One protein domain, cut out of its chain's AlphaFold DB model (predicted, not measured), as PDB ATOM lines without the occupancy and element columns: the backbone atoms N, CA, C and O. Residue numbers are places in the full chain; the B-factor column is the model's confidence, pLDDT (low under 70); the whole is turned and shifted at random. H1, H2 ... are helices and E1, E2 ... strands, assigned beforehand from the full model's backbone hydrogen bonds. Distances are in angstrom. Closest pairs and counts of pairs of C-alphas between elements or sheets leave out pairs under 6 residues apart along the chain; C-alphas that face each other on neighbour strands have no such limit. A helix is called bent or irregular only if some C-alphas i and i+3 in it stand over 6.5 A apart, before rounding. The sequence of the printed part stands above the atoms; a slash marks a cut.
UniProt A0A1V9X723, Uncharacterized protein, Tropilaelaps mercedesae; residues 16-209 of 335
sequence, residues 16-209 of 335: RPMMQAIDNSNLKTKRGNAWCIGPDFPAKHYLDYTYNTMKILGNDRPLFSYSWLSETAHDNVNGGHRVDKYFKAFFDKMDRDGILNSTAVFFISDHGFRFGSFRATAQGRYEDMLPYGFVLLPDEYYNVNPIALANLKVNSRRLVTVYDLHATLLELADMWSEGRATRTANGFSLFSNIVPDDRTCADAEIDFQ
ATOM      1  N   ARG A  16     -34.258 -29.048   4.138       85.12
ATOM      2  CA  ARG A  16     -33.310 -29.925   4.839       85.12
ATOM      3  C   ARG A  16     -33.229 -31.364   4.306       85.12
ATOM      4  O   ARG A  16     -32.103 -31.844   4.202       85.12
ATOM      5  N   PRO A  17     -34.317 -32.087   3.972       88.06
ATOM      6  CA  PRO A  17     -34.197 -33.440   3.432       88.06
ATOM      7  C   PRO A  17     -33.406 -33.463   2.121       88.06
ATOM      8  O   PRO A  17     -32.567 -34.339   1.932       88.06
ATOM      9  N   MET A  18     -33.597 -32.458   1.258       87.06
ATOM     10  CA  MET A  18     -32.787 -32.291   0.048       87.06
ATOM     11  C   MET A  18     -31.324 -32.004   0.396       87.06
ATOM     12  O   MET A  18     -30.437 -32.608  -0.201       87.06
ATOM     13  N   MET A  19     -31.066 -31.146   1.389       86.44
ATOM     14  CA  MET A  19     -29.707 -30.875   1.874       86.44
ATOM     15  C   MET A  19     -29.003 -32.136   2.367       86.44
ATOM     16  O   MET A  19     -27.891 -32.438   1.952       86.44
ATOM     17  N   GLN A  20     -29.689 -32.938   3.175       87.56
ATOM     18  CA  GLN A  20     -29.156 -34.201   3.674       87.56
ATOM     19  C   GLN A  20     -28.960 -35.230   2.554       87.56
ATOM     20  O   GLN A  20     -27.996 -35.993   2.598       87.56
ATOM     21  N   ALA A  21     -29.838 -35.270   1.550       89.31
ATOM     22  CA  ALA A  21     -29.674 -36.150   0.395       89.31
ATOM     23  C   ALA A  21     -28.447 -35.761  -0.444       89.31
ATOM     24  O   ALA A  21     -27.671 -36.630  -0.837       89.31
ATOM     25  N   ILE A  22     -28.237 -34.461  -0.664       88.56
ATOM     26  CA  ILE A  22     -27.038 -33.915  -1.307       88.56
ATOM     27  C   ILE A  22     -25.791 -34.268  -0.494       88.56
ATOM     28  O   ILE A  22     -24.833 -34.804  -1.049       88.56
ATOM     29  N   ASP A  23     -25.816 -34.048   0.819       86.38
ATOM     30  CA  ASP A  23     -24.662 -34.282   1.684       86.38
ATOM     31  C   ASP A  23     -24.229 -35.745   1.751       86.38
ATOM     32  O   ASP A  23     -23.034 -36.017   1.857       86.38
ATOM     33  N   ASN A  24     -25.182 -36.670   1.642       87.81
ATOM     34  CA  ASN A  24     -24.933 -38.110   1.647       87.81
ATOM     35  C   ASN A  24     -24.808 -38.716   0.237       87.81
ATOM     36  O   ASN A  24     -24.691 -39.933   0.104       87.81
ATOM     37  N   SER A  25     -24.863 -37.906  -0.823       88.19
ATOM     38  CA  SER A  25     -24.811 -38.405  -2.197       88.19
ATOM     39  C   SER A  25     -23.412 -38.889  -2.571       88.19
ATOM     40  O   SER A  25     -22.435 -38.158  -2.433       88.19
ATOM     41  N   ASN A  26     -23.318 -40.073  -3.184       88.31
ATOM     42  CA  ASN A  26     -22.064 -40.583  -3.759       88.31
ATOM     43  C   ASN A  26     -21.548 -39.736  -4.938       88.31
ATOM     44  O   ASN A  26     -20.396 -39.871  -5.340       88.31
ATOM     45  N   LEU A  27     -22.392 -38.864  -5.507       86.94
ATOM     46  CA  LEU A  27     -21.992 -37.905  -6.542       86.94
ATOM     47  C   LEU A  27     -21.265 -36.689  -5.957       86.94
ATOM     48  O   LEU A  27     -20.657 -35.915  -6.704       86.94
ATOM     49  N   LYS A  28     -21.352 -36.494  -4.637       87.81
ATOM     50  CA  LYS A  28     -20.694 -35.397  -3.950       87.81
ATOM     51  C   LYS A  28     -19.211 -35.696  -3.845       87.81
ATOM     52  O   LYS A  28     -18.782 -36.647  -3.197       87.81
ATOM     53  N   THR A  29     -18.413 -34.863  -4.495       83.44
ATOM     54  CA  THR A  29     -16.964 -35.039  -4.555       83.44
ATOM     55  C   THR A  29     -16.260 -33.803  -4.032       83.44
ATOM     56  O   THR A  29     -16.678 -32.667  -4.271       83.44
ATOM     57  N   LYS A  30     -15.167 -34.032  -3.300       79.12
ATOM     58  CA  LYS A  30     -14.265 -32.967  -2.875       79.12
ATOM     59  C   LYS A  30     -13.232 -32.734  -3.971       79.12
ATOM     60  O   LYS A  30     -12.442 -33.628  -4.272       79.12
ATOM     61  N   ARG A  31     -13.210 -31.538  -4.556       68.38
ATOM     62  CA  ARG A  31     -12.167 -31.100  -5.493       68.38
ATOM     63  C   ARG A  31     -11.366 -29.975  -4.845       68.38
ATOM     64  O   ARG A  31     -11.831 -28.843  -4.731       68.38
ATOM     65  N   GLY A  32     -10.169 -30.308  -4.358       73.50
ATOM     66  CA  GLY A  32      -9.358 -29.397  -3.548       73.50
ATOM     67  C   GLY A  32     -10.080 -29.009  -2.254       73.50
ATOM     68  O   GLY A  32     -10.396 -29.864  -1.429       73.50
ATOM     69  N   ASN A  33     -10.369 -27.718  -2.091       64.44
ATOM     70  CA  ASN A  33     -11.076 -27.180  -0.924       64.44
ATOM     71  C   ASN A  33     -12.587 -26.996  -1.149       64.44
ATOM     72  O   ASN A  33     -13.238 -26.381  -0.306       64.44
ATOM     73  N   ALA A  34     -13.134 -27.453  -2.278       71.56
ATOM     74  CA  ALA A  34     -14.528 -27.260  -2.665       71.56
ATOM     75  C   ALA A  34     -15.305 -28.581  -2.719       71.56
ATOM     76  O   ALA A  34     -14.761 -29.613  -3.118       71.56
ATOM     77  N   TRP A  35     -16.586 -28.514  -2.363       81.94
ATOM     78  CA  TRP A  35     -17.554 -29.589  -2.558       81.94
ATOM     79  C   TRP A  35     -18.377 -29.316  -3.815       81.94
ATOM     80  O   TRP A  35     -18.886 -28.209  -3.993       81.94
ATOM     81  N   CYS A  36     -18.509 -30.327  -4.673       87.44
ATOM     82  CA  CYS A  36     -19.301 -30.271  -5.899       87.44
ATOM     83  C   CYS A  36     -20.240 -31.480  -5.980       87.44
ATOM     84  O   CYS A  36     -19.877 -32.574  -5.545       87.44
ATOM     85  N   ILE A  37     -21.403 -31.298  -6.606       88.62
ATOM     86  CA  ILE A  37     -22.257 -32.375  -7.120       88.62
ATOM     87  C   ILE A  37     -22.367 -32.195  -8.628       88.62
ATOM     88  O   ILE A  37     -22.947 -31.221  -9.114       88.62
ATOM     89  N   GLY A  38     -21.775 -33.137  -9.366       86.38
ATOM     90  CA  GLY A  38     -21.584 -32.985 -10.805       86.38
ATOM     91  C   GLY A  38     -20.727 -31.745 -11.115       86.38
ATOM     92  O   GLY A  38     -19.655 -31.602 -10.522       86.38
ATOM     93  N   PRO A  39     -21.161 -30.854 -12.029       87.31
ATOM     94  CA  PRO A  39     -20.407 -29.652 -12.392       87.31
ATOM     95  C   PRO A  39     -20.584 -28.477 -11.413       87.31
ATOM     96  O   PRO A  39     -19.863 -27.488 -11.526       87.31
ATOM     97  N   ASP A  40     -21.524 -28.563 -10.470       89.81
ATOM     98  CA  ASP A  40     -21.994 -27.422  -9.683       89.81
ATOM     99  C   ASP A  40     -21.713 -27.565  -8.180       89.81
ATOM    100  O   ASP A  40     -21.548 -28.664  -7.646       89.81
ATOM    101  N   PHE A  41     -21.699 -26.434  -7.470       90.38
ATOM    102  CA  PHE A  41     -21.640 -26.409  -6.008       90.38
ATOM    103  C   PHE A  41     -23.001 -26.782  -5.395       90.38
ATOM    104  O   PHE A  41     -24.029 -26.356  -5.930       90.38
ATOM    105  N   PRO A  42     -23.042 -27.466  -4.233       90.00
ATOM    106  CA  PRO A  42     -24.277 -27.743  -3.493       90.00
ATOM    107  C   PRO A  42     -25.173 -26.508  -3.321       90.00
ATOM    108  O   PRO A  42     -26.367 -26.574  -3.596       90.00
ATOM    109  N   ALA A  43     -24.570 -25.360  -2.981       90.81
ATOM    110  CA  ALA A  43     -25.242 -24.064  -2.852       90.81
ATOM    111  C   ALA A  43     -26.142 -23.718  -4.046       90.81
ATOM    112  O   ALA A  43     -27.279 -23.299  -3.855       90.81
ATOM    113  N   LYS A  44     -25.666 -23.942  -5.275       92.44
ATOM    114  CA  LYS A  44     -26.424 -23.627  -6.488       92.44
ATOM    115  C   LYS A  44     -27.712 -24.444  -6.578       92.44
ATOM    116  O   LYS A  44     -28.750 -23.880  -6.899       92.44
ATOM    117  N   HIS A  45     -27.657 -25.742  -6.274       91.25
ATOM    118  CA  HIS A  45     -28.839 -26.611  -6.307       91.25
ATOM    119  C   HIS A  45     -29.901 -26.144  -5.309       91.25
ATOM    120  O   HIS A  45     -31.084 -26.128  -5.638       91.25
ATOM    121  N   TYR A  46     -29.482 -25.692  -4.122       90.50
ATOM    122  CA  TYR A  46     -30.394 -25.101  -3.138       90.50
ATOM    123  C   TYR A  46     -31.018 -23.797  -3.641       90.50
ATOM    124  O   TYR A  46     -32.229 -23.629  -3.541       90.50
ATOM    125  N   LEU A  47     -30.214 -22.899  -4.216       93.44
ATOM    126  CA  LEU A  47     -30.688 -21.620  -4.748       93.44
ATOM    127  C   LEU A  47     -31.662 -21.810  -5.922       93.44
ATOM    128  O   LEU A  47     -32.732 -21.202  -5.931       93.44
ATOM    129  N   ASP A  48     -31.331 -22.678  -6.882       93.25
ATOM    130  CA  ASP A  48     -32.201 -22.980  -8.026       93.25
ATOM    131  C   ASP A  48     -33.521 -23.616  -7.563       93.25
ATOM    132  O   ASP A  48     -34.586 -23.258  -8.070       93.25
ATOM    133  N   TYR A  49     -33.474 -24.519  -6.576       91.69
ATOM    134  CA  TYR A  49     -34.683 -25.100  -6.000       91.69
ATOM    135  C   TYR A  49     -35.556 -24.022  -5.347       91.69
ATOM    136  O   TYR A  49     -36.736 -23.922  -5.675       91.69
ATOM    137  N   THR A  50     -34.987 -23.194  -4.465       92.00
ATOM    138  CA  THR A  50     -35.721 -22.123  -3.773       92.00
ATOM    139  C   THR A  50     -36.376 -21.163  -4.763       92.00
ATOM    140  O   THR A  50     -37.561 -20.865  -4.624       92.00
ATOM    141  N   TYR A  51     -35.647 -20.735  -5.798       94.25
ATOM    142  CA  TYR A  51     -36.192 -19.877  -6.854       94.25
ATOM    143  C   TYR A  51     -37.375 -20.544  -7.571       94.25
ATOM    144  O   TYR A  51     -38.436 -19.936  -7.700       94.25
ATOM    145  N   ASN A  52     -37.233 -21.806  -7.989       92.69
ATOM    146  CA  ASN A  52     -38.307 -22.528  -8.672       92.69
ATOM    147  C   ASN A  52     -39.541 -22.704  -7.774       92.69
ATOM    148  O   ASN A  52     -40.663 -22.553  -8.248       92.69
ATOM    149  N   THR A  53     -39.356 -22.981  -6.481       90.00
ATOM    150  CA  THR A  53     -40.458 -23.088  -5.515       90.00
ATOM    151  C   THR A  53     -41.210 -21.775  -5.363       90.00
ATOM    152  O   THR A  53     -42.433 -21.774  -5.487       90.00
ATOM    153  N   MET A  54     -40.495 -20.667  -5.151       90.69
ATOM    154  CA  MET A  54     -41.102 -19.335  -5.049       90.69
ATOM    155  C   MET A  54     -41.867 -18.985  -6.331       90.69
ATOM    156  O   MET A  54     -43.016 -18.555  -6.278       90.69
ATOM    157  N   LYS A  55     -41.272 -19.261  -7.497       90.94
ATOM    158  CA  LYS A  55     -41.881 -18.997  -8.804       90.94
ATOM    159  C   LYS A  55     -43.150 -19.814  -9.065       90.94
ATOM    160  O   LYS A  55     -44.108 -19.279  -9.609       90.94
ATOM    161  N   ILE A  56     -43.159 -21.099  -8.708       90.25
ATOM    162  CA  ILE A  56     -44.315 -21.988  -8.925       90.25
ATOM    163  C   ILE A  56     -45.465 -21.645  -7.976       90.25
ATOM    164  O   ILE A  56     -46.627 -21.713  -8.373       90.25
ATOM    165  N   LEU A  57     -45.159 -21.328  -6.716       87.25
ATOM    166  CA  LEU A  57     -46.185 -21.004  -5.726       87.25
ATOM    167  C   LEU A  57     -46.790 -19.618  -5.956       87.25
ATOM    168  O   LEU A  57     -47.978 -19.445  -5.681       87.25
ATOM    169  N   GLY A  58     -46.003 -18.689  -6.506       84.62
ATOM    170  CA  GLY A  58     -46.431 -17.326  -6.788       84.62
ATOM    171  C   GLY A  58     -46.761 -16.542  -5.515       84.62
ATOM    172  O   GLY A  58     -46.419 -16.946  -4.405       84.62
ATOM    173  N   ASN A  59     -47.452 -15.415  -5.684       82.50
ATOM    174  CA  ASN A  59     -47.780 -14.503  -4.581       82.50
ATOM    175  C   ASN A  59     -49.048 -14.892  -3.805       82.50
ATOM    176  O   ASN A  59     -49.272 -14.380  -2.712       82.50
ATOM    177  N   ASP A  60     -49.862 -15.814  -4.326       82.06
ATOM    178  CA  ASP A  60     -51.157 -16.173  -3.725       82.06
ATOM    179  C   ASP A  60     -51.021 -17.066  -2.479       82.06
ATOM    180  O   ASP A  60     -51.998 -17.327  -1.776       82.06
ATOM    181  N   ARG A  61     -49.816 -17.583  -2.207       82.88
ATOM    182  CA  ARG A  61     -49.538 -18.494  -1.092       82.88
ATOM    183  C   ARG A  61     -48.330 -18.010  -0.287       82.88
ATOM    184  O   ARG A  61     -47.203 -18.355  -0.645       82.88
ATOM    185  N   PRO A  62     -48.549 -17.264   0.816       83.38
ATOM    186  CA  PRO A  62     -47.478 -16.869   1.719       83.38
ATOM    187  C   PRO A  62     -46.699 -18.091   2.198       83.38
ATOM    188  O   PRO A  62     -47.283 -19.114   2.570       83.38
ATOM    189  N   LEU A  63     -45.374 -17.989   2.196       88.00
ATOM    190  CA  LEU A  63     -44.515 -19.079   2.626       88.00
ATOM    191  C   LEU A  63     -43.351 -18.559   3.450       88.00
ATOM    192  O   LEU A  63     -42.776 -17.512   3.167       88.00
ATOM    193  N   PHE A  64     -42.977 -19.343   4.452       89.50
ATOM    194  CA  PHE A  64     -41.721 -19.179   5.158       89.50
ATOM    195  C   PHE A  64     -40.753 -20.257   4.665       89.50
ATOM    196  O   PHE A  64     -41.112 -21.438   4.597       89.50
ATOM    197  N   SER A  65     -39.535 -19.863   4.292       88.88
ATOM    198  CA  SER A  65     -38.472 -20.779   3.877       88.88
ATOM    199  C   SER A  65     -37.180 -20.446   4.608       88.88
ATOM    200  O   SER A  65     -36.817 -19.284   4.758       88.88
ATOM    201  N   TYR A  66     -36.472 -21.488   5.030       87.88
ATOM    202  CA  TYR A  66     -35.190 -21.381   5.707       87.88
ATOM    203  C   TYR A  66     -34.198 -22.323   5.040       87.88
ATOM    204  O   TYR A  66     -34.425 -23.532   4.998       87.88
ATOM    205  N   SER A  67     -33.095 -21.774   4.535       86.00
ATOM    206  CA  SER A  67     -32.026 -22.545   3.901       86.00
ATOM    207  C   SER A  67     -30.715 -22.375   4.659       86.00
ATOM    208  O   SER A  67     -30.236 -21.258   4.817       86.00
ATOM    209  N   TRP A  68     -30.106 -23.487   5.078       86.50
ATOM    210  CA  TRP A  68     -28.818 -23.488   5.772       86.50
ATOM    211  C   TRP A  68     -27.686 -23.937   4.846       86.50
ATOM    212  O   TRP A  68     -27.591 -25.108   4.481       86.50
ATOM    213  N   LEU A  69     -26.821 -23.000   4.457       87.31
ATOM    214  CA  LEU A  69     -25.794 -23.196   3.429       87.31
ATOM    215  C   LEU A  69     -24.384 -23.284   4.036       87.31
ATOM    216  O   LEU A  69     -23.504 -22.489   3.705       87.31
ATOM    217  N   SER A  70     -24.159 -24.265   4.916       79.88
ATOM    218  CA  SER A  70     -22.914 -24.418   5.696       79.88
ATOM    219  C   SER A  70     -21.645 -24.522   4.840       79.88
ATOM    220  O   SER A  70     -20.601 -23.979   5.185       79.88
ATOM    221  N   GLU A  71     -21.712 -25.183   3.689       80.31
ATOM    222  CA  GLU A  71     -20.521 -25.529   2.891       80.31
ATOM    223  C   GLU A  71     -19.926 -24.371   2.095       80.31
ATOM    224  O   GLU A  71     -18.892 -24.520   1.443       80.31
ATOM    225  N   THR A  72     -20.587 -23.217   2.132       84.38
ATOM    226  CA  THR A  72     -20.171 -22.028   1.395       84.38
ATOM    227  C   THR A  72     -18.895 -21.425   1.980       84.38
ATOM    228  O   THR A  72     -17.950 -21.176   1.235       84.38
ATOM    229  N   ALA A  73     -18.837 -21.244   3.303       85.75
ATOM    230  CA  ALA A  73     -17.757 -20.517   3.973       85.75
ATOM    231  C   ALA A  73     -17.238 -21.162   5.275       85.75
ATOM    232  O   ALA A  73     -16.235 -20.695   5.807       85.75
ATOM    233  N   HIS A  74     -17.852 -22.244   5.778       86.00
ATOM    234  CA  HIS A  74     -17.544 -22.773   7.118       86.00
ATOM    235  C   HIS A  74     -16.067 -23.174   7.315       86.00
ATOM    236  O   HIS A  74     -15.461 -22.831   8.328       86.00
ATOM    237  N   ASP A  75     -15.456 -23.849   6.335       82.88
ATOM    238  CA  ASP A  75     -14.084 -24.379   6.461       82.88
ATOM    239  C   ASP A  75     -13.011 -23.481   5.818       82.88
ATOM    240  O   ASP A  75     -11.817 -23.791   5.852       82.88
ATOM    241  N   ASN A  76     -13.411 -22.391   5.154       85.19
ATOM    242  CA  ASN A  76     -12.497 -21.517   4.425       85.19
ATOM    243  C   ASN A  76     -13.000 -20.072   4.433       85.19
ATOM    244  O   ASN A  76     -14.043 -19.791   3.849       85.19
ATOM    245  N   VAL A  77     -12.205 -19.159   4.994       86.88
ATOM    246  CA  VAL A  77     -12.532 -17.726   5.088       86.88
ATOM    247  C   VAL A  77     -12.814 -17.083   3.722       86.88
ATOM    248  O   VAL A  77     -13.651 -16.198   3.610       86.88
ATOM    249  N   ASN A  78     -12.195 -17.593   2.653       87.88
ATOM    250  CA  ASN A  78     -12.410 -17.141   1.275       87.88
ATOM    251  C   ASN A  78     -13.432 -18.011   0.515       87.88
ATOM    252  O   ASN A  78     -13.530 -17.940  -0.710       87.88
ATOM    253  N   GLY A  79     -14.161 -18.889   1.210       87.00
ATOM    254  CA  GLY A  79     -15.098 -19.838   0.608       87.00
ATOM    255  C   GLY A  79     -16.255 -19.152  -0.117       87.00
ATOM    256  O   GLY A  79     -16.605 -19.568  -1.225       87.00
ATOM    257  N   GLY A  80     -16.762 -18.046   0.444       89.00
ATOM    258  CA  GLY A  80     -17.880 -17.276  -0.111       89.00
ATOM    259  C   GLY A  80     -17.666 -16.832  -1.561       89.00
ATOM    260  O   GLY A  80     -18.581 -16.939  -2.376       89.00
ATOM    261  N   HIS A  81     -16.433 -16.470  -1.940       90.56
ATOM    262  CA  HIS A  81     -16.093 -16.064  -3.311       90.56
ATOM    263  C   HIS A  81     -16.472 -17.118  -4.369       90.56
ATOM    264  O   HIS A  81     -16.837 -16.784  -5.494       90.56
ATOM    265  N   ARG A  82     -16.428 -18.410  -4.018       87.88
ATOM    266  CA  ARG A  82     -16.747 -19.505  -4.950       87.88
ATOM    267  C   ARG A  82     -18.219 -19.548  -5.322       87.88
ATOM    268  O   ARG A  82     -18.562 -20.049  -6.394       87.88
ATOM    269  N   VAL A  83     -19.071 -19.075  -4.415       90.06
ATOM    270  CA  VAL A  83     -20.522 -19.143  -4.558       90.06
ATOM    271  C   VAL A  83     -21.172 -17.801  -4.874       90.06
ATOM    272  O   VAL A  83     -22.325 -17.789  -5.295       90.06
ATOM    273  N   ASP A  84     -20.421 -16.706  -4.762       93.25
ATOM    274  CA  ASP A  84     -20.874 -15.331  -4.989       93.25
ATOM    275  C   ASP A  84     -21.661 -15.165  -6.300       93.25
ATOM    276  O   ASP A  84     -22.818 -14.747  -6.294       93.25
ATOM    277  N   LYS A  85     -21.109 -15.651  -7.422       94.81
ATOM    278  CA  LYS A  85     -21.789 -15.605  -8.730       94.81
ATOM    279  C   LYS A  85     -23.142 -16.330  -8.755       94.81
ATOM    280  O   LYS A  85     -24.019 -15.945  -9.523       94.81
ATOM    281  N   TYR A  86     -23.316 -17.387  -7.955       94.31
ATOM    282  CA  TYR A  86     -24.578 -18.127  -7.888       94.31
ATOM    283  C   TYR A  86     -25.609 -17.382  -7.042       94.31
ATOM    284  O   TYR A  86     -26.769 -17.338  -7.438       94.31
ATOM    285  N   PHE A  87     -25.195 -16.749  -5.939       95.25
ATOM    286  CA  PHE A  87     -26.069 -15.862  -5.168       95.25
ATOM    287  C   PHE A  87     -26.492 -14.648  -5.990       95.25
ATOM    288  O   PHE A  87     -27.682 -14.358  -6.060       95.25
ATOM    289  N   LYS A  88     -25.553 -13.996  -6.689       96.50
ATOM    290  CA  LYS A  88     -25.883 -12.907  -7.611       96.50
ATOM    291  C   LYS A  88     -26.900 -13.355  -8.661       96.50
ATOM    292  O   LYS A  88     -27.940 -12.726  -8.805       96.50
ATOM    293  N   ALA A  89     -26.638 -14.463  -9.355       97.06
ATOM    294  CA  ALA A  89     -27.562 -14.974 -10.363       97.06
ATOM    295  C   ALA A  89     -28.936 -15.349  -9.775       97.06
ATOM    296  O   ALA A  89     -29.945 -15.200 -10.457       97.06
ATOM    297  N   PHE A  90     -28.986 -15.841  -8.536       96.56
ATOM    298  CA  PHE A  90     -30.231 -16.123  -7.824       96.56
ATOM    299  C   PHE A  90     -31.024 -14.842  -7.548       96.56
ATOM    300  O   PHE A  90     -32.183 -14.761  -7.949       96.56
ATOM    301  N   PHE A  91     -30.404 -13.828  -6.939       96.81
ATOM    302  CA  PHE A  91     -31.076 -12.561  -6.649       96.81
ATOM    303  C   PHE A  91     -31.475 -11.812  -7.926       96.81
ATOM    304  O   PHE A  91     -32.607 -11.354  -8.007       96.81
ATOM    305  N   ASP A  92     -30.630 -11.798  -8.965       97.75
ATOM    306  CA  ASP A  92     -30.963 -11.201 -10.269       97.75
ATOM    307  C   ASP A  92     -32.188 -11.873 -10.924       97.75
ATOM    308  O   ASP A  92     -32.951 -11.219 -11.632       97.75
ATOM    309  N   LYS A  93     -32.366 -13.192 -10.750       97.38
ATOM    310  CA  LYS A  93     -33.553 -13.914 -11.246       97.38
ATOM    311  C   LYS A  93     -34.792 -13.589 -10.411       97.38
ATOM    312  O   LYS A  93     -35.855 -13.378 -10.984       97.38
ATOM    313  N   MET A  94     -34.655 -13.581  -9.083       96.12
ATOM    314  CA  MET A  94     -35.747 -13.261  -8.156       96.12
ATOM    315  C   MET A  94     -36.268 -11.837  -8.390       96.12
ATOM    316  O   MET A  94     -37.477 -11.628  -8.389       96.12
ATOM    317  N   ASP A  95     -35.367 -10.883  -8.626       96.62
ATOM    318  CA  ASP A  95     -35.690  -9.490  -8.934       96.62
ATOM    319  C   ASP A  95     -36.387  -9.351 -10.293       96.62
ATOM    320  O   ASP A  95     -37.511  -8.863 -10.380       96.62
ATOM    321  N   ARG A  96     -35.768  -9.882 -11.357       97.06
ATOM    322  CA  ARG A  96     -36.293  -9.810 -12.732       97.06
ATOM    323  C   ARG A  96     -37.697 -10.386 -12.876       97.06
ATOM    324  O   ARG A  96     -38.493  -9.862 -13.648       97.06
ATOM    325  N   ASP A  97     -37.983 -11.469 -12.161       95.88
ATOM    326  CA  ASP A  97     -39.286 -12.131 -12.195       95.88
ATOM    327  C   ASP A  97     -40.287 -11.516 -11.193       95.88
ATOM    328  O   ASP A  97     -41.392 -12.031 -11.037       95.88
ATOM    329  N   GLY A  98     -39.916 -10.426 -10.507       94.50
ATOM    330  CA  GLY A  98     -40.772  -9.693  -9.574       94.50
ATOM    331  C   GLY A  98     -41.033 -10.406  -8.246       94.50
ATOM    332  O   GLY A  98     -41.902  -9.980  -7.491       94.50
ATOM    333  N   ILE A  99     -40.296 -11.477  -7.934       94.62
ATOM    334  CA  ILE A  99     -40.466 -12.258  -6.698       94.62
ATOM    335  C   ILE A  99     -40.026 -11.432  -5.480       94.62
ATOM    336  O   ILE A  99     -40.642 -11.507  -4.417       94.62
ATOM    337  N   LEU A 100     -38.988 -10.598  -5.618       95.00
ATOM    338  CA  LEU A 100     -38.525  -9.732  -4.524       95.00
ATOM    339  C   LEU A 100     -39.519  -8.620  -4.153       95.00
ATOM    340  O   LEU A 100     -39.451  -8.116  -3.038       95.00
ATOM    341  N   ASN A 101     -40.495  -8.303  -5.011       94.12
ATOM    342  CA  ASN A 101     -41.506  -7.270  -4.737       94.12
ATOM    343  C   ASN A 101     -42.473  -7.649  -3.602       94.12
ATOM    344  O   ASN A 101     -43.212  -6.803  -3.106       94.12
ATOM    345  N   SER A 102     -42.484  -8.914  -3.192       91.88
ATOM    346  CA  SER A 102     -43.339  -9.457  -2.131       91.88
ATOM    347  C   SER A 102     -42.559 -10.322  -1.134       91.88
ATOM    348  O   SER A 102     -43.162 -10.975  -0.284       91.88
ATOM    349  N   THR A 103     -41.221 -10.336  -1.207       93.88
ATOM    350  CA  THR A 103     -40.373 -11.221  -0.396       93.88
ATOM    351  C   THR A 103     -39.494 -10.428   0.564       93.88
ATOM    352  O   THR A 103     -38.692  -9.598   0.147       93.88
ATOM    353  N   ALA A 104     -39.574 -10.753   1.855       94.81
ATOM    354  CA  ALA A 104     -38.570 -10.356   2.837       94.81
ATOM    355  C   ALA A 104     -37.449 -11.406   2.894       94.81
ATOM    356  O   ALA A 104     -37.706 -12.591   3.114       94.81
ATOM    357  N   VAL A 105     -36.199 -10.980   2.720       95.88
ATOM    358  CA  VAL A 105     -35.015 -11.842   2.783       95.88
ATOM    359  C   VAL A 105     -34.170 -11.461   3.991       95.88
ATOM    360  O   VAL A 105     -33.674 -10.342   4.094       95.88
ATOM    361  N   PHE A 106     -33.956 -12.433   4.873       95.88
ATOM    362  CA  PHE A 106     -33.011 -12.349   5.982       95.88
ATOM    363  C   PHE A 106     -31.821 -13.249   5.648       95.88
ATOM    364  O   PHE A 106     -31.940 -14.475   5.653       95.88
ATOM    365  N   PHE A 107     -30.683 -12.644   5.318       94.44
ATOM    366  CA  PHE A 107     -29.457 -13.354   4.974       94.44
ATOM    367  C   PHE A 107     -28.465 -13.243   6.129       94.44
ATOM    368  O   PHE A 107     -27.825 -12.210   6.316       94.44
ATOM    369  N   ILE A 108     -28.398 -14.296   6.941       94.06
ATOM    370  CA  ILE A 108     -27.722 -14.290   8.242       94.06
ATOM    371  C   ILE A 108     -26.760 -15.472   8.387       94.06
ATOM    372  O   ILE A 108     -26.943 -16.506   7.737       94.06
ATOM    373  N   SER A 109     -25.771 -15.338   9.269       91.50
ATOM    374  CA  SER A 109     -24.975 -16.454   9.785       91.50
ATOM    375  C   SER A 109     -25.221 -16.656  11.280       91.50
ATOM    376  O   SER A 109     -25.722 -15.776  11.975       91.50
ATOM    377  N   ASP A 110     -24.896 -17.843  11.778       88.44
ATOM    378  CA  ASP A 110     -24.953 -18.185  13.200       88.44
ATOM    379  C   ASP A 110     -23.697 -17.782  13.969       88.44
ATOM    380  O   ASP A 110     -23.757 -17.515  15.167       88.44
ATOM    381  N   HIS A 111     -22.565 -17.725  13.275       90.81
ATOM    382  CA  HIS A 111     -21.288 -17.260  13.796       90.81
ATOM    383  C   HIS A 111     -20.448 -16.631  12.673       90.81
ATOM    384  O   HIS A 111     -20.785 -16.754  11.488       90.81
ATOM    385  N   GLY A 112     -19.347 -15.962  13.024       90.69
ATOM    386  CA  GLY A 112     -18.320 -15.581  12.048       90.69
ATOM    387  C   GLY A 112     -17.288 -16.693  11.833       90.69
ATOM    388  O   GLY A 112     -17.557 -17.867  12.079       90.69
ATOM    389  N   PHE A 113     -16.093 -16.398  11.319       89.75
ATOM    390  CA  PHE A 113     -15.152 -17.470  10.959       89.75
ATOM    391  C   PHE A 113     -14.414 -18.058  12.178       89.75
ATOM    392  O   PHE A 113     -13.444 -17.486  12.675       89.75
ATOM    393  N   ARG A 114     -14.842 -19.247  12.622       84.38
ATOM    394  CA  ARG A 114     -14.460 -19.838  13.919       84.38
ATOM    395  C   ARG A 114     -13.250 -20.782  13.920       84.38
ATOM    396  O   ARG A 114     -12.749 -21.136  14.983       84.38
ATOM    397  N   PHE A 115     -12.750 -21.231  12.771       81.75
ATOM    398  CA  PHE A 115     -11.733 -22.294  12.736       81.75
ATOM    399  C   PHE A 115     -10.467 -21.923  11.965       81.75
ATOM    400  O   PHE A 115     -10.435 -21.008  11.153       81.75
ATOM    401  N   GLY A 116      -9.389 -22.671  12.202       83.94
ATOM    402  CA  GLY A 116      -8.139 -22.532  11.456       83.94
ATOM    403  C   GLY A 116      -7.264 -21.352  11.890       83.94
ATOM    404  O   GLY A 116      -7.502 -20.689  12.895       83.94
ATOM    405  N   SER A 117      -6.194 -21.112  11.130       87.69
ATOM    406  CA  SER A 117      -5.155 -20.139  11.493       87.69
ATOM    407  C   SER A 117      -5.647 -18.694  11.511       87.69
ATOM    408  O   SER A 117      -5.110 -17.895  12.271       87.69
ATOM    409  N   PHE A 118      -6.669 -18.353  10.716       90.19
ATOM    410  CA  PHE A 118      -7.241 -17.006  10.722       90.19
ATOM    411  C   PHE A 118      -7.854 -16.672  12.081       90.19
ATOM    412  O   PHE A 118      -7.530 -15.620  12.631       90.19
ATOM    413  N   ARG A 119      -8.628 -17.597  12.674       89.38
ATOM    414  CA  ARG A 119      -9.186 -17.459  14.030       89.38
ATOM    415  C   ARG A 119      -8.091 -17.102  15.042       89.38
ATOM    416  O   ARG A 119      -8.308 -16.274  15.909       89.38
ATOM    417  N   ALA A 120      -6.891 -17.675  14.936       85.19
ATOM    418  CA  ALA A 120      -5.805 -17.408  15.886       85.19
ATOM    419  C   ALA A 120      -5.253 -15.962  15.849       85.19
ATOM    420  O   ALA A 120      -4.483 -15.583  16.729       85.19
ATOM    421  N   THR A 121      -5.621 -15.152  14.852       88.38
ATOM    422  CA  THR A 121      -5.244 -13.732  14.771       88.38
ATOM    423  C   THR A 121      -6.153 -12.851  15.637       88.38
ATOM    424  O   THR A 121      -7.251 -13.252  16.015       88.38
ATOM    425  N   ALA A 122      -5.728 -11.617  15.935       84.44
ATOM    426  CA  ALA A 122      -6.577 -10.656  16.648       84.44
ATOM    427  C   ALA A 122      -7.895 -10.385  15.897       84.44
ATOM    428  O   ALA A 122      -8.960 -10.472  16.505       84.44
ATOM    429  N   GLN A 123      -7.823 -10.165  14.577       89.69
ATOM    430  CA  GLN A 123      -9.006  -9.971  13.735       89.69
ATOM    431  C   GLN A 123      -9.892 -11.215  13.725       89.69
ATOM    432  O   GLN A 123     -11.087 -11.109  13.947       89.69
ATOM    433  N   GLY A 124      -9.327 -12.409  13.524       91.00
ATOM    434  CA  GLY A 124     -10.126 -13.632  13.464       91.00
ATOM    435  C   GLY A 124     -10.842 -13.966  14.771       91.00
ATOM    436  O   GLY A 124     -11.954 -14.474  14.723       91.00
ATOM    437  N   ARG A 125     -10.259 -13.639  15.934       87.25
ATOM    438  CA  ARG A 125     -10.972 -13.735  17.219       87.25
ATOM    439  C   ARG A 125     -12.147 -12.769  17.302       87.25
ATOM    440  O   ARG A 125     -13.150 -13.119  17.905       87.25
ATOM    441  N   TYR A 126     -12.012 -11.575  16.730       88.75
ATOM    442  CA  TYR A 126     -13.095 -10.598  16.669       88.75
ATOM    443  C   TYR A 126     -14.214 -11.063  15.728       88.75
ATOM    444  O   TYR A 126     -15.370 -11.097  16.132       88.75
ATOM    445  N   GLU A 127     -13.859 -11.524  14.525       91.06
ATOM    446  CA  GLU A 127     -14.804 -12.072  13.544       91.06
ATOM    447  C   GLU A 127     -15.550 -13.306  14.076       91.06
ATOM    448  O   GLU A 127     -16.746 -13.415  13.863       91.06
ATOM    449  N   ASP A 128     -14.900 -14.216  14.809       90.44
ATOM    450  CA  ASP A 128     -15.541 -15.390  15.441       90.44
ATOM    451  C   ASP A 128     -16.780 -15.008  16.284       90.44
ATOM    452  O   ASP A 128     -17.796 -15.703  16.269       90.44
ATOM    453  N   MET A 129     -16.725 -13.851  16.954       89.88
ATOM    454  CA  MET A 129     -17.796 -13.320  17.805       89.88
ATOM    455  C   MET A 129     -18.878 -12.549  17.031       89.88
ATOM    456  O   MET A 129     -19.908 -12.206  17.610       89.88
ATOM    457  N   LEU A 130     -18.657 -12.254  15.747       91.50
ATOM    458  CA  LEU A 130     -19.518 -11.396  14.939       91.50
ATOM    459  C   LEU A 130     -20.172 -12.183  13.797       91.50
ATOM    460  O   LEU A 130     -19.575 -12.356  12.731       91.50
ATOM    461  N   PRO A 131     -21.414 -12.658  13.985       91.75
ATOM    462  CA  PRO A 131     -22.188 -13.194  12.882       91.75
ATOM    463  C   PRO A 131     -22.543 -12.097  11.872       91.75
ATOM    464  O   PRO A 131     -22.653 -10.912  12.182       91.75
ATOM    465  N   TYR A 132     -22.758 -12.530  10.640       90.06
ATOM    466  CA  TYR A 132     -23.167 -11.701   9.520       90.06
ATOM    467  C   TYR A 132     -24.695 -11.569   9.476       90.06
ATOM    468  O   TYR A 132     -25.407 -12.533   9.763       90.06
ATOM    469  N   GLY A 133     -25.217 -10.411   9.061       92.75
ATOM    470  CA  GLY A 133     -26.659 -10.213   8.909       92.75
ATOM    471  C   GLY A 133     -27.036  -9.102   7.932       92.75
ATOM    472  O   GLY A 133     -26.605  -7.963   8.080       92.75
ATOM    473  N   PHE A 134     -27.873  -9.441   6.952       94.06
ATOM    474  CA  PHE A 134     -28.487  -8.520   5.996       94.06
ATOM    475  C   PHE A 134     -29.994  -8.751   5.929       94.06
ATOM    476  O   PHE A 134     -30.464  -9.889   5.941       94.06
ATOM    477  N   VAL A 135     -30.744  -7.657   5.818       94.75
ATOM    478  CA  VAL A 135     -32.193  -7.674   5.615       94.75
ATOM    479  C   VAL A 135     -32.498  -6.925   4.328       94.75
ATOM    480  O   VAL A 135     -32.084  -5.779   4.164       94.75
ATOM    481  N   LEU A 136     -33.217  -7.582   3.426       94.94
ATOM    482  CA  LEU A 136     -33.731  -7.013   2.188       94.94
ATOM    483  C   LEU A 136     -35.253  -7.144   2.214       94.94
ATOM    484  O   LEU A 136     -35.770  -8.249   2.363       94.94
ATOM    485  N   LEU A 137     -35.958  -6.023   2.097       95.19
ATOM    486  CA  LEU A 137     -37.420  -5.979   2.041       95.19
ATOM    487  C   LEU A 137     -37.863  -5.372   0.706       95.19
ATOM    488  O   LEU A 137     -37.066  -4.667   0.083       95.19
ATOM    489  N   PRO A 138     -39.119  -5.600   0.287       95.00
ATOM    490  CA  PRO A 138     -39.659  -4.956  -0.900       95.00
ATOM    491  C   PRO A 138     -39.639  -3.428  -0.793       95.00
ATOM    492  O   PRO A 138     -39.954  -2.883   0.267       95.00
ATOM    493  N   ASP A 139     -39.376  -2.734  -1.902       92.31
ATOM    494  CA  ASP A 139     -39.408  -1.264  -1.947       92.31
ATOM    495  C   ASP A 139     -40.756  -0.704  -1.476       92.31
ATOM    496  O   ASP A 139     -40.811   0.255  -0.705       92.31
ATOM    497  N   GLU A 140     -41.852  -1.363  -1.861       92.62
ATOM    498  CA  GLU A 140     -43.199  -0.977  -1.444       92.62
ATOM    499  C   GLU A 140     -43.361  -1.005   0.080       92.62
ATOM    500  O   GLU A 140     -43.969  -0.103   0.651       92.62
ATOM    501  N   TYR A 141     -42.745  -1.977   0.768       92.50
ATOM    502  CA  TYR A 141     -42.787  -2.046   2.228       92.50
ATOM    503  C   TYR A 141     -42.161  -0.802   2.867       92.50
ATOM    504  O   TYR A 141     -42.694  -0.285   3.850       92.50
ATOM    505  N   TYR A 142     -41.060  -0.294   2.312       90.56
ATOM    506  CA  TYR A 142     -40.429   0.927   2.807       90.56
ATOM    507  C   TYR A 142     -41.250   2.181   2.503       90.56
ATOM    508  O   TYR A 142     -41.281   3.090   3.335       90.56
ATOM    509  N   ASN A 143     -41.938   2.219   1.360       92.94
ATOM    510  CA  ASN A 143     -42.810   3.333   0.989       92.94
ATOM    511  C   ASN A 143     -44.002   3.458   1.945       92.94
ATOM    512  O   ASN A 143     -44.313   4.562   2.394       92.94
ATOM    513  N   VAL A 144     -44.636   2.335   2.302       92.94
ATOM    514  CA  VAL A 144     -45.767   2.332   3.244       92.94
ATOM    515  C   VAL A 144     -45.336   2.383   4.716       92.94
ATOM    516  O   VAL A 144     -46.096   2.867   5.551       92.94
ATOM    517  N   ASN A 145     -44.113   1.947   5.049       91.62
ATOM    518  CA  ASN A 145     -43.565   1.959   6.411       91.62
ATOM    519  C   ASN A 145     -42.227   2.724   6.500       91.62
ATOM    520  O   ASN A 145     -41.194   2.138   6.852       91.62
ATOM    521  N   PRO A 146     -42.202   4.050   6.263       95.06
ATOM    522  CA  PRO A 146     -40.962   4.831   6.297       95.06
ATOM    523  C   PRO A 146     -40.287   4.827   7.679       95.06
ATOM    524  O   PRO A 146     -39.062   4.922   7.777       95.06
ATOM    525  N   ILE A 147     -41.068   4.657   8.754       95.00
ATOM    526  CA  ILE A 147     -40.554   4.502  10.123       95.00
ATOM    527  C   ILE A 147     -39.731   3.214  10.253       95.00
ATOM    528  O   ILE A 147     -38.651   3.245  10.837       95.00
ATOM    529  N   ALA A 148     -40.181   2.104   9.656       95.00
ATOM    530  CA  ALA A 148     -39.438   0.846   9.685       95.00
ATOM    531  C   ALA A 148     -38.091   0.973   8.963       95.00
ATOM    532  O   ALA A 148     -37.073   0.513   9.480       95.00
ATOM    533  N   LEU A 149     -38.046   1.669   7.818       95.56
ATOM    534  CA  LEU A 149     -36.784   1.967   7.133       95.56
ATOM    535  C   LEU A 149     -35.842   2.812   8.005       95.56
ATOM    536  O   LEU A 149     -34.640   2.543   8.059       95.56
ATOM    537  N   ALA A 150     -36.369   3.837   8.680       97.12
ATOM    538  CA  ALA A 150     -35.578   4.684   9.570       97.12
ATOM    539  C   ALA A 150     -35.010   3.882  10.754       97.12
ATOM    540  O   ALA A 150     -33.809   3.959  11.028       97.12
ATOM    541  N   ASN A 151     -35.839   3.052  11.391       97.75
ATOM    542  CA  ASN A 151     -35.438   2.187  12.496       97.75
ATOM    543  C   ASN A 151     -34.383   1.167  12.059       97.75
ATOM    544  O   ASN A 151     -33.347   1.060  12.710       97.75
ATOM    545  N   LEU A 152     -34.566   0.491  10.920       96.56
ATOM    546  CA  LEU A 152     -33.571  -0.440  10.370       96.56
ATOM    547  C   LEU A 152     -32.225   0.241  10.104       96.56
ATOM    548  O   LEU A 152     -31.179  -0.322  10.427       96.56
ATOM    549  N   LYS A 153     -32.225   1.468   9.565       96.19
ATOM    550  CA  LYS A 153     -30.990   2.237   9.343       96.19
ATOM    551  C   LYS A 153     -30.267   2.545  10.652       96.19
ATOM    552  O   LYS A 153     -29.051   2.380  10.711       96.19
ATOM    553  N   VAL A 154     -30.987   2.951  11.698       98.12
ATOM    554  CA  VAL A 154     -30.392   3.172  13.026       98.12
ATOM    555  C   VAL A 154     -29.878   1.853  13.605       98.12
ATOM    556  O   VAL A 154     -28.712   1.762  13.987       98.12
ATOM    557  N   ASN A 155     -30.712   0.814  13.599       97.75
ATOM    558  CA  ASN A 155     -30.412  -0.496  14.170       97.75
ATOM    559  C   ASN A 155     -29.260  -1.217  13.462       97.75
ATOM    560  O   ASN A 155     -28.548  -1.977  14.107       97.75
ATOM    561  N   SER A 156     -28.991  -0.917  12.185       95.88
ATOM    562  CA  SER A 156     -27.804  -1.420  11.469       95.88
ATOM    563  C   SER A 156     -26.469  -1.018  12.115       95.88
ATOM    564  O   SER A 156     -25.427  -1.573  11.779       95.88
ATOM    565  N   ARG A 157     -26.491  -0.052  13.044       95.50
ATOM    566  CA  ARG A 157     -25.340   0.423  13.825       95.50
ATOM    567  C   ARG A 157     -25.504   0.174  15.330       95.50
ATOM    568  O   ARG A 157     -24.856   0.846  16.132       95.50
ATOM    569  N   ARG A 158     -26.396  -0.739  15.726       95.50
ATOM    570  CA  ARG A 158     -26.652  -1.124  17.125       95.50
ATOM    571  C   ARG A 158     -26.237  -2.570  17.382       95.50
ATOM    572  O   ARG A 158     -26.041  -3.343  16.448       95.50
ATOM    573  N   LEU A 159     -26.146  -2.938  18.661       94.81
ATOM    574  CA  LEU A 159     -25.928  -4.318  19.091       94.81
ATOM    575  C   LEU A 159     -27.214  -5.142  18.899       94.81
ATOM    576  O   LEU A 159     -28.031  -5.293  19.811       94.81
ATOM    577  N   VAL A 160     -27.399  -5.623  17.671       95.44
ATOM    578  CA  VAL A 160     -28.503  -6.492  17.252       95.44
ATOM    579  C   VAL A 160     -28.113  -7.954  17.446       95.44
ATOM    580  O   VAL A 160     -26.998  -8.364  17.134       95.44
ATOM    581  N   THR A 161     -29.059  -8.748  17.928       95.06
ATOM    582  CA  THR A 161     -28.913 -10.188  18.157       95.06
ATOM    583  C   THR A 161     -29.991 -10.978  17.419       95.06
ATOM    584  O   THR A 161     -30.968 -10.430  16.903       95.06
ATOM    585  N   VAL A 162     -29.863 -12.304  17.420       94.50
ATOM    586  CA  VAL A 162     -30.904 -13.198  16.893       94.50
ATOM    587  C   VAL A 162     -32.236 -13.087  17.648       94.50
ATOM    588  O   VAL A 162     -33.275 -13.390  17.066       94.50
ATOM    589  N   TYR A 163     -32.245 -12.602  18.896       96.12
ATOM    590  CA  TYR A 163     -33.484 -12.332  19.631       96.12
ATOM    591  C   TYR A 163     -34.269 -11.164  19.028       96.12
ATOM    592  O   TYR A 163     -35.497 -11.214  18.943       96.12
ATOM    593  N   ASP A 164     -33.568 -10.137  18.549       97.50
ATOM    594  CA  ASP A 164     -34.175  -8.996  17.861       97.50
ATOM    595  C   ASP A 164     -34.710  -9.415  16.487       97.50
ATOM    596  O   ASP A 164     -35.829  -9.064  16.110       97.50
ATOM    597  N   LEU A 165     -33.962 -10.257  15.763       96.19
ATOM    598  CA  LEU A 165     -34.445 -10.865  14.519       96.19
ATOM    599  C   LEU A 165     -35.685 -11.730  14.755       96.19
ATOM    600  O   LEU A 165     -36.632 -11.649  13.980       96.19
ATOM    601  N   HIS A 166     -35.725 -12.508  15.837       95.38
ATOM    602  CA  HIS A 166     -36.903 -13.287  16.212       95.38
ATOM    603  C   HIS A 166     -38.121 -12.389  16.473       95.38
ATOM    604  O   HIS A 166     -39.178 -12.626  15.894       95.38
ATOM    605  N   ALA A 167     -37.974 -11.317  17.262       97.06
ATOM    606  CA  ALA A 167     -39.047 -10.341  17.470       97.06
ATOM    607  C   ALA A 167     -39.491  -9.670  16.154       97.06
ATOM    608  O   ALA A 167     -40.679  -9.454  15.941       97.06
ATOM    609  N   THR A 168     -38.545  -9.394  15.253       96.81
ATOM    610  CA  THR A 168     -38.812  -8.815  13.926       96.81
ATOM    611  C   THR A 168     -39.597  -9.771  13.029       96.81
ATOM    612  O   THR A 168     -40.534  -9.355  12.354       96.81
ATOM    613  N   LEU A 169     -39.242 -11.057  13.029       94.94
ATOM    614  CA  LEU A 169     -39.940 -12.092  12.266       94.94
ATOM    615  C   LEU A 169     -41.353 -12.342  12.808       94.94
ATOM    616  O   LEU A 169     -42.265 -12.545  12.012       94.94
ATOM    617  N   LEU A 170     -41.545 -12.287  14.131       94.38
ATOM    618  CA  LEU A 170     -42.875 -12.347  14.744       94.38
ATOM    619  C   LEU A 170     -43.732 -11.149  14.334       94.38
ATOM    620  O   LEU A 170     -44.873 -11.335  13.916       94.38
ATOM    621  N   GLU A 171     -43.179  -9.932  14.387       94.94
ATOM    622  CA  GLU A 171     -43.902  -8.752  13.915       94.94
ATOM    623  C   GLU A 171     -44.265  -8.877  12.430       94.94
ATOM    624  O   GLU A 171     -45.376  -8.529  12.044       94.94
ATOM    625  N   LEU A 172     -43.348  -9.384  11.600       92.81
ATOM    626  CA  LEU A 172     -43.589  -9.573  10.170       92.81
ATOM    627  C   LEU A 172     -44.697 -10.598   9.900       92.81
ATOM    628  O   LEU A 172     -45.520 -10.382   9.013       92.81
ATOM    629  N   ALA A 173     -44.723 -11.698  10.654       90.81
ATOM    630  CA  ALA A 173     -45.728 -12.749  10.510       90.81
ATOM    631  C   ALA A 173     -47.146 -12.247  10.831       90.81
ATOM    632  O   ALA A 173     -48.092 -12.626  10.145       90.81
ATOM    633  N   ASP A 174     -47.272 -11.349  11.812       89.69
ATOM    634  CA  ASP A 174     -48.540 -10.766  12.263       89.69
ATOM    635  C   ASP A 174     -48.677  -9.282  11.885       89.69
ATOM    636  O   ASP A 174     -49.343  -8.508  12.574       89.69
ATOM    637  N   MET A 175     -48.048  -8.847  10.788       82.88
ATOM    638  CA  MET A 175     -47.875  -7.416  10.490       82.88
ATOM    639  C   MET A 175     -49.188  -6.619  10.406       82.88
ATOM    640  O   MET A 175     -49.210  -5.426  10.720       82.88
ATOM    641  N   TRP A 176     -50.283  -7.281  10.028       80.50
ATOM    642  CA  TRP A 176     -51.611  -6.684   9.864       80.50
ATOM    643  C   TRP A 176     -52.522  -6.841  11.084       80.50
ATOM    644  O   TRP A 176     -53.613  -6.277  11.104       80.50
ATOM    645  N   SER A 177     -52.093  -7.587  12.100       87.12
ATOM    646  CA  SER A 177     -52.882  -7.831  13.303       87.12
ATOM    647  C   SER A 177     -52.775  -6.656  14.273       87.12
ATOM    648  O   SER A 177     -51.681  -6.170  14.584       87.12
ATOM    649  N   GLU A 178     -53.914  -6.216  14.807       83.38
ATOM    650  CA  GLU A 178     -53.924  -5.319  15.961       83.38
ATOM    651  C   GLU A 178     -53.262  -6.022  17.156       83.38
ATOM    652  O   GLU A 178     -53.544  -7.183  17.447       83.38
ATOM    653  N   GLY A 179     -52.346  -5.332  17.842       82.25
ATOM    654  CA  GLY A 179     -51.631  -5.902  18.990       82.25
ATOM    655  C   GLY A 179     -50.493  -6.870  18.642       82.25
ATOM    656  O   GLY A 179     -50.040  -7.594  19.528       82.25
ATOM    657  N   ARG A 180     -50.007  -6.877  17.390       90.56
ATOM    658  CA  ARG A 180     -48.829  -7.664  16.986       90.56
ATOM    659  C   ARG A 180     -47.637  -7.458  17.927       90.56
ATOM    660  O   ARG A 180     -47.381  -6.352  18.412       90.56
ATOM    661  N   ALA A 181     -46.882  -8.527  18.162       91.81
ATOM    662  CA  ALA A 181     -45.730  -8.485  19.051       91.81
ATOM    663  C   ALA A 181     -44.581  -7.693  18.411       91.81
ATOM    664  O   ALA A 181     -43.920  -8.164  17.494       91.81
ATOM    665  N   THR A 182     -44.309  -6.496  18.929       94.50
ATOM    666  CA  THR A 182     -43.147  -5.687  18.523       94.50
ATOM    667  C   THR A 182     -41.949  -5.884  19.451       94.50
ATOM    668  O   THR A 182     -40.850  -5.411  19.165       94.50
ATOM    669  N   ARG A 183     -42.132  -6.590  20.571       95.75
ATOM    670  CA  ARG A 183     -41.070  -6.989  21.497       95.75
ATOM    671  C   ARG A 183     -41.316  -8.400  22.005       95.75
ATOM    672  O   ARG A 183     -42.455  -8.838  22.136       95.75
ATOM    673  N   THR A 184     -40.231  -9.071  22.350       94.75
ATOM    674  CA  THR A 184     -40.239 -10.305  23.142       94.75
ATOM    675  C   THR A 184     -39.541 -10.041  24.474       94.75
ATOM    676  O   THR A 184     -39.131  -8.910  24.733       94.75
ATOM    677  N   ALA A 185     -39.394 -11.059  25.325       92.81
ATOM    678  CA  ALA A 185     -38.650 -10.914  26.577       92.81
ATOM    679  C   ALA A 185     -37.223 -10.372  26.349       92.81
ATOM    680  O   ALA A 185     -36.768  -9.528  27.116       92.81
ATOM    681  N   ASN A 186     -36.573 -10.802  25.258       92.19
ATOM    682  CA  ASN A 186     -35.132 -10.613  25.053       92.19
ATOM    683  C   ASN A 186     -34.797  -9.836  23.766       92.19
ATOM    684  O   ASN A 186     -33.627  -9.623  23.451       92.19
ATOM    685  N   GLY A 187     -35.809  -9.437  22.988       96.38
ATOM    686  CA  GLY A 187     -35.608  -8.900  21.644       96.38
ATOM    687  C   GLY A 187     -36.557  -7.771  21.274       96.38
ATOM    688  O   GLY A 187     -37.742  -7.784  21.621       96.38
ATOM    689  N   PHE A 188     -36.026  -6.829  20.506       97.69
ATOM    690  CA  PHE A 188     -36.733  -5.701  19.921       97.69
ATOM    691  C   PHE A 188     -36.992  -5.979  18.444       97.69
ATOM    692  O   PHE A 188     -36.058  -6.277  17.702       97.69
ATOM    693  N   SER A 189     -38.238  -5.845  17.980       97.44
ATOM    694  CA  SER A 189     -38.461  -5.829  16.536       97.44
ATOM    695  C   SER A 189     -37.755  -4.621  15.933       97.44
ATOM    696  O   SER A 189     -37.990  -3.482  16.356       97.44
ATOM    697  N   LEU A 190     -36.927  -4.877  14.923       97.38
ATOM    698  CA  LEU A 190     -36.114  -3.880  14.240       97.38
ATOM    699  C   LEU A 190     -36.944  -2.940  13.356       97.38
ATOM    700  O   LEU A 190     -36.418  -1.922  12.904       97.38
ATOM    701  N   PHE A 191     -38.216  -3.269  13.108       95.69
ATOM    702  CA  PHE A 191     -39.146  -2.426  12.357       95.69
ATOM    703  C   PHE A 191     -39.806  -1.381  13.253       95.69
ATOM    704  O   PHE A 191     -39.853  -0.206  12.896       95.69
ATOM    705  N   SER A 192     -40.269  -1.780  14.437       95.69
ATOM    706  CA  SER A 192     -41.041  -0.905  15.326       95.69
ATOM    707  C   SER A 192     -40.230  -0.249  16.441       95.69
ATOM    708  O   SER A 192     -40.714   0.695  17.062       95.69
ATOM    709  N   ASN A 193     -39.005  -0.706  16.711       97.44
ATOM    710  CA  ASN A 193     -38.208  -0.223  17.837       97.44
ATOM    711  C   ASN A 193     -36.798   0.172  17.408       97.44
ATOM    712  O   ASN A 193     -36.241  -0.357  16.447       97.44
ATOM    713  N   ILE A 194     -36.196   1.051  18.202       98.06
ATOM    714  CA  ILE A 194     -34.766   1.339  18.160       98.06
ATOM    715  C   ILE A 194     -34.110   0.558  19.295       98.06
ATOM    716  O   ILE A 194     -34.512   0.688  20.452       98.06
ATOM    717  N   VAL A 195     -33.109  -0.251  18.961       97.94
ATOM    718  CA  VAL A 195     -32.274  -0.927  19.956       97.94
ATOM    719  C   VAL A 195     -31.472   0.141  20.718       97.94
ATOM    720  O   VAL A 195     -30.863   0.997  20.057       97.94
ATOM    721  N   PRO A 196     -31.460   0.118  22.069       96.50
ATOM    722  CA  PRO A 196     -30.725   1.094  22.871       96.50
ATOM    723  C   PRO A 196     -29.246   1.170  22.483       96.50
ATOM    724  O   PRO A 196     -28.631   0.166  22.115       96.50
ATOM    725  N   ASP A 197     -28.678   2.371  22.527       95.44
ATOM    726  CA  ASP A 197     -27.287   2.616  22.149       95.44
ATOM    727  C   ASP A 197     -26.280   2.228  23.223       95.44
ATOM    728  O   ASP A 197     -25.138   1.901  22.906       95.44
ATOM    729  N   ASP A 198     -26.737   2.212  24.465       93.06
ATOM    730  CA  ASP A 198     -26.033   1.779  25.659       93.06
ATOM    731  C   ASP A 198     -26.260   0.294  25.997       93.06
ATOM    732  O   ASP A 198     -25.767  -0.176  27.024       93.06
ATOM    733  N   ARG A 199     -26.959  -0.469  25.135       93.88
ATOM    734  CA  ARG A 199     -27.218  -1.904  25.343       93.88
ATOM    735  C   ARG A 199     -25.906  -2.669  25.513       93.88
ATOM    736  O   ARG A 199     -25.087  -2.746  24.595       93.88
ATOM    737  N   THR A 200     -25.734  -3.304  26.668       92.38
ATOM    738  CA  THR A 200     -24.557  -4.129  26.957       92.38
ATOM    739  C   THR A 200     -24.730  -5.562  26.442       92.38
ATOM    740  O   THR A 200     -25.839  -6.011  26.158       92.38
ATOM    741  N   CYS A 201     -23.639  -6.335  26.375       92.44
ATOM    742  CA  CYS A 201     -23.718  -7.773  26.079       92.44
ATOM    743  C   CYS A 201     -24.629  -8.526  27.061       92.44
ATOM    744  O   CYS A 201     -25.319  -9.452  26.650       92.44
ATOM    745  N   ALA A 202     -24.672  -8.113  28.333       91.56
ATOM    746  CA  ALA A 202     -25.546  -8.726  29.328       91.56
ATOM    747  C   ALA A 202     -27.029  -8.439  29.031       91.56
ATOM    748  O   ALA A 202     -27.833  -9.366  29.045       91.56
ATOM    749  N   ASP A 203     -27.373  -7.195  28.674       93.38
ATOM    750  CA  ASP A 203     -28.736  -6.817  28.252       93.38
ATOM    751  C   ASP A 203     -29.148  -7.493  26.933       93.38
ATOM    752  O   ASP A 203     -30.328  -7.608  26.602       93.38
ATOM    753  N   ALA A 204     -28.160  -7.896  26.135       93.56
ATOM    754  CA  ALA A 204     -28.336  -8.601  24.875       93.56
ATOM    755  C   ALA A 204     -28.331 -10.133  25.008       93.56
ATOM    756  O   ALA A 204     -28.433 -10.818  23.993       93.56
ATOM    757  N   GLU A 205     -28.201 -10.667  26.228       92.38
ATOM    758  CA  GLU A 205     -28.030 -12.103  26.498       92.38
ATOM    759  C   GLU A 205     -26.879 -12.748  25.702       92.38
ATOM    760  O   GLU A 205     -26.919 -13.921  25.325       92.38
ATOM    761  N   ILE A 206     -25.829 -11.971  25.439       91.69
ATOM    762  CA  ILE A 206     -24.597 -12.453  24.826       91.69
ATOM    763  C   ILE A 206     -23.691 -12.941  25.950       91.69
ATOM    764  O   ILE A 206     -23.177 -12.150  26.746       91.69
ATOM    765  N   ASP A 207     -23.466 -14.254  25.988       88.38
ATOM    766  CA  ASP A 207     -22.472 -14.848  26.872       88.38
ATOM    767  C   ASP A 207     -21.114 -14.154  26.714       88.38
ATOM    768  O   ASP A 207     -20.676 -13.834  25.606       88.38
ATOM    769  N   PHE A 208     -20.392 -13.991  27.822       88.62
ATOM    770  CA  PHE A 208     -19.166 -13.197  27.832       88.62
ATOM    771  C   PHE A 208     -18.121 -13.685  26.813       88.62
ATOM    772  O   PHE A 208     -17.413 -12.864  26.233       88.62
ATOM    773  N   GLN A 209     -18.031 -14.998  26.546       84.50
ATOM    774  CA  GLN A 209     -17.074 -15.522  25.563       84.50
ATOM    775  C   GLN A 209     -17.313 -15.021  24.127       84.50
ATOM    776  O   GLN A 209     -16.386 -15.075  23.321       84.50
TER     777      GLN A 209
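Overview. This is residues 16 to 209 of the 335 residues of an uncharacterized protein of Tropilaelaps mercedesae (UniProt A0A1V9X723). A narrow ribbon of two strands, E3 and E4, runs through the middle of a flat domain; on one side of it H2 and H3 lie side by side, with the hairpin of E1 and E2 and the short helix H1 at one end of that pair. On the ribbon's other side are H7, H8, H9 and much of the unnamed stretch 174 to 209, while H5 and H6 lie beyond one end of the ribbon; contacts between named parts are few. The 194 printed residues include, in order, H1 E1 E2 H2 H3 H4 E3 H5 H6 E4 H7 H8 H9, nine helices and four strands in two antiparallel two-stranded sheets, E1 - E2 and E3 - E4. The class is mostly helix; the whole is compact, with a radius of gyration of the C-alphas of 18.7 A and spans of 51 by 47 by 25 A.

Arrangement. Look first at E3, residues 105 to 108, and E4, residues 133 to 136: they are antiparallel at 172 degrees, with N 105 and O 136 within hydrogen-bond range at 2.8 A. H2, residues 42 to 57, and H3, residues 81 to 96, touch at a shallow tilt of 10 degrees, the same way; the closest C-alphas, of Lys 44 and Tyr 86, are 6.0 A apart. Both are apart from E3 and E4. E1, residues 28 to 31, and E2, residues 34 to 37, form a hairpin, antiparallel at 145 degrees, with N 29 and O 36 at 2.9 A. H1, residues 16 to 23, is close to H2 but not clearly touching, at 7.1 A between the C-alphas of Ile 22 and Pro 42. H4, residues 99 to 102, is likewise close to H7, residues 139 to 144, at 6.9 A between the C-alphas of Asn 101 and Asp 139. H5, residues 116 to 119, and H6, residues 122 to 128, touch only at the corner, at 5.2 A between the C-alphas of Phe 118 and Gly 124. H8, residues 146 to 155, and H9, residues 162 to 173, are apart. Every O i to N i+4 pair is within hydrogen-bond range in H1, H2, H6, H7, H8 and H9, and 10 of 12 in H3; H4 and H5 are too short for such a pair.

Along the chain. Find C-alpha 16, where H1 begins, at (-33.310, -29.925, 4.839). H2 runs 23.0 A from C-alpha 42 at (-24.277, -27.743, -3.493). H3 spans 23.1 A and is irregular, with C-alphas 82 and 85 at 7.4 A. H8 spans 14.2 A; H9 spans 16.1 A and ends at C-alpha 173, (-45.728, -12.749, 10.510).

Size, cuts and confidence. The C-alphas of Gly 32 and Glu 178 are the two farthest apart, at 54.3 A. The printed part has no cut; the link from H2 to H3, 23 residues, is long. Mean pLDDT of the printed part is 90.8, and residues 31 and 33 are under 70.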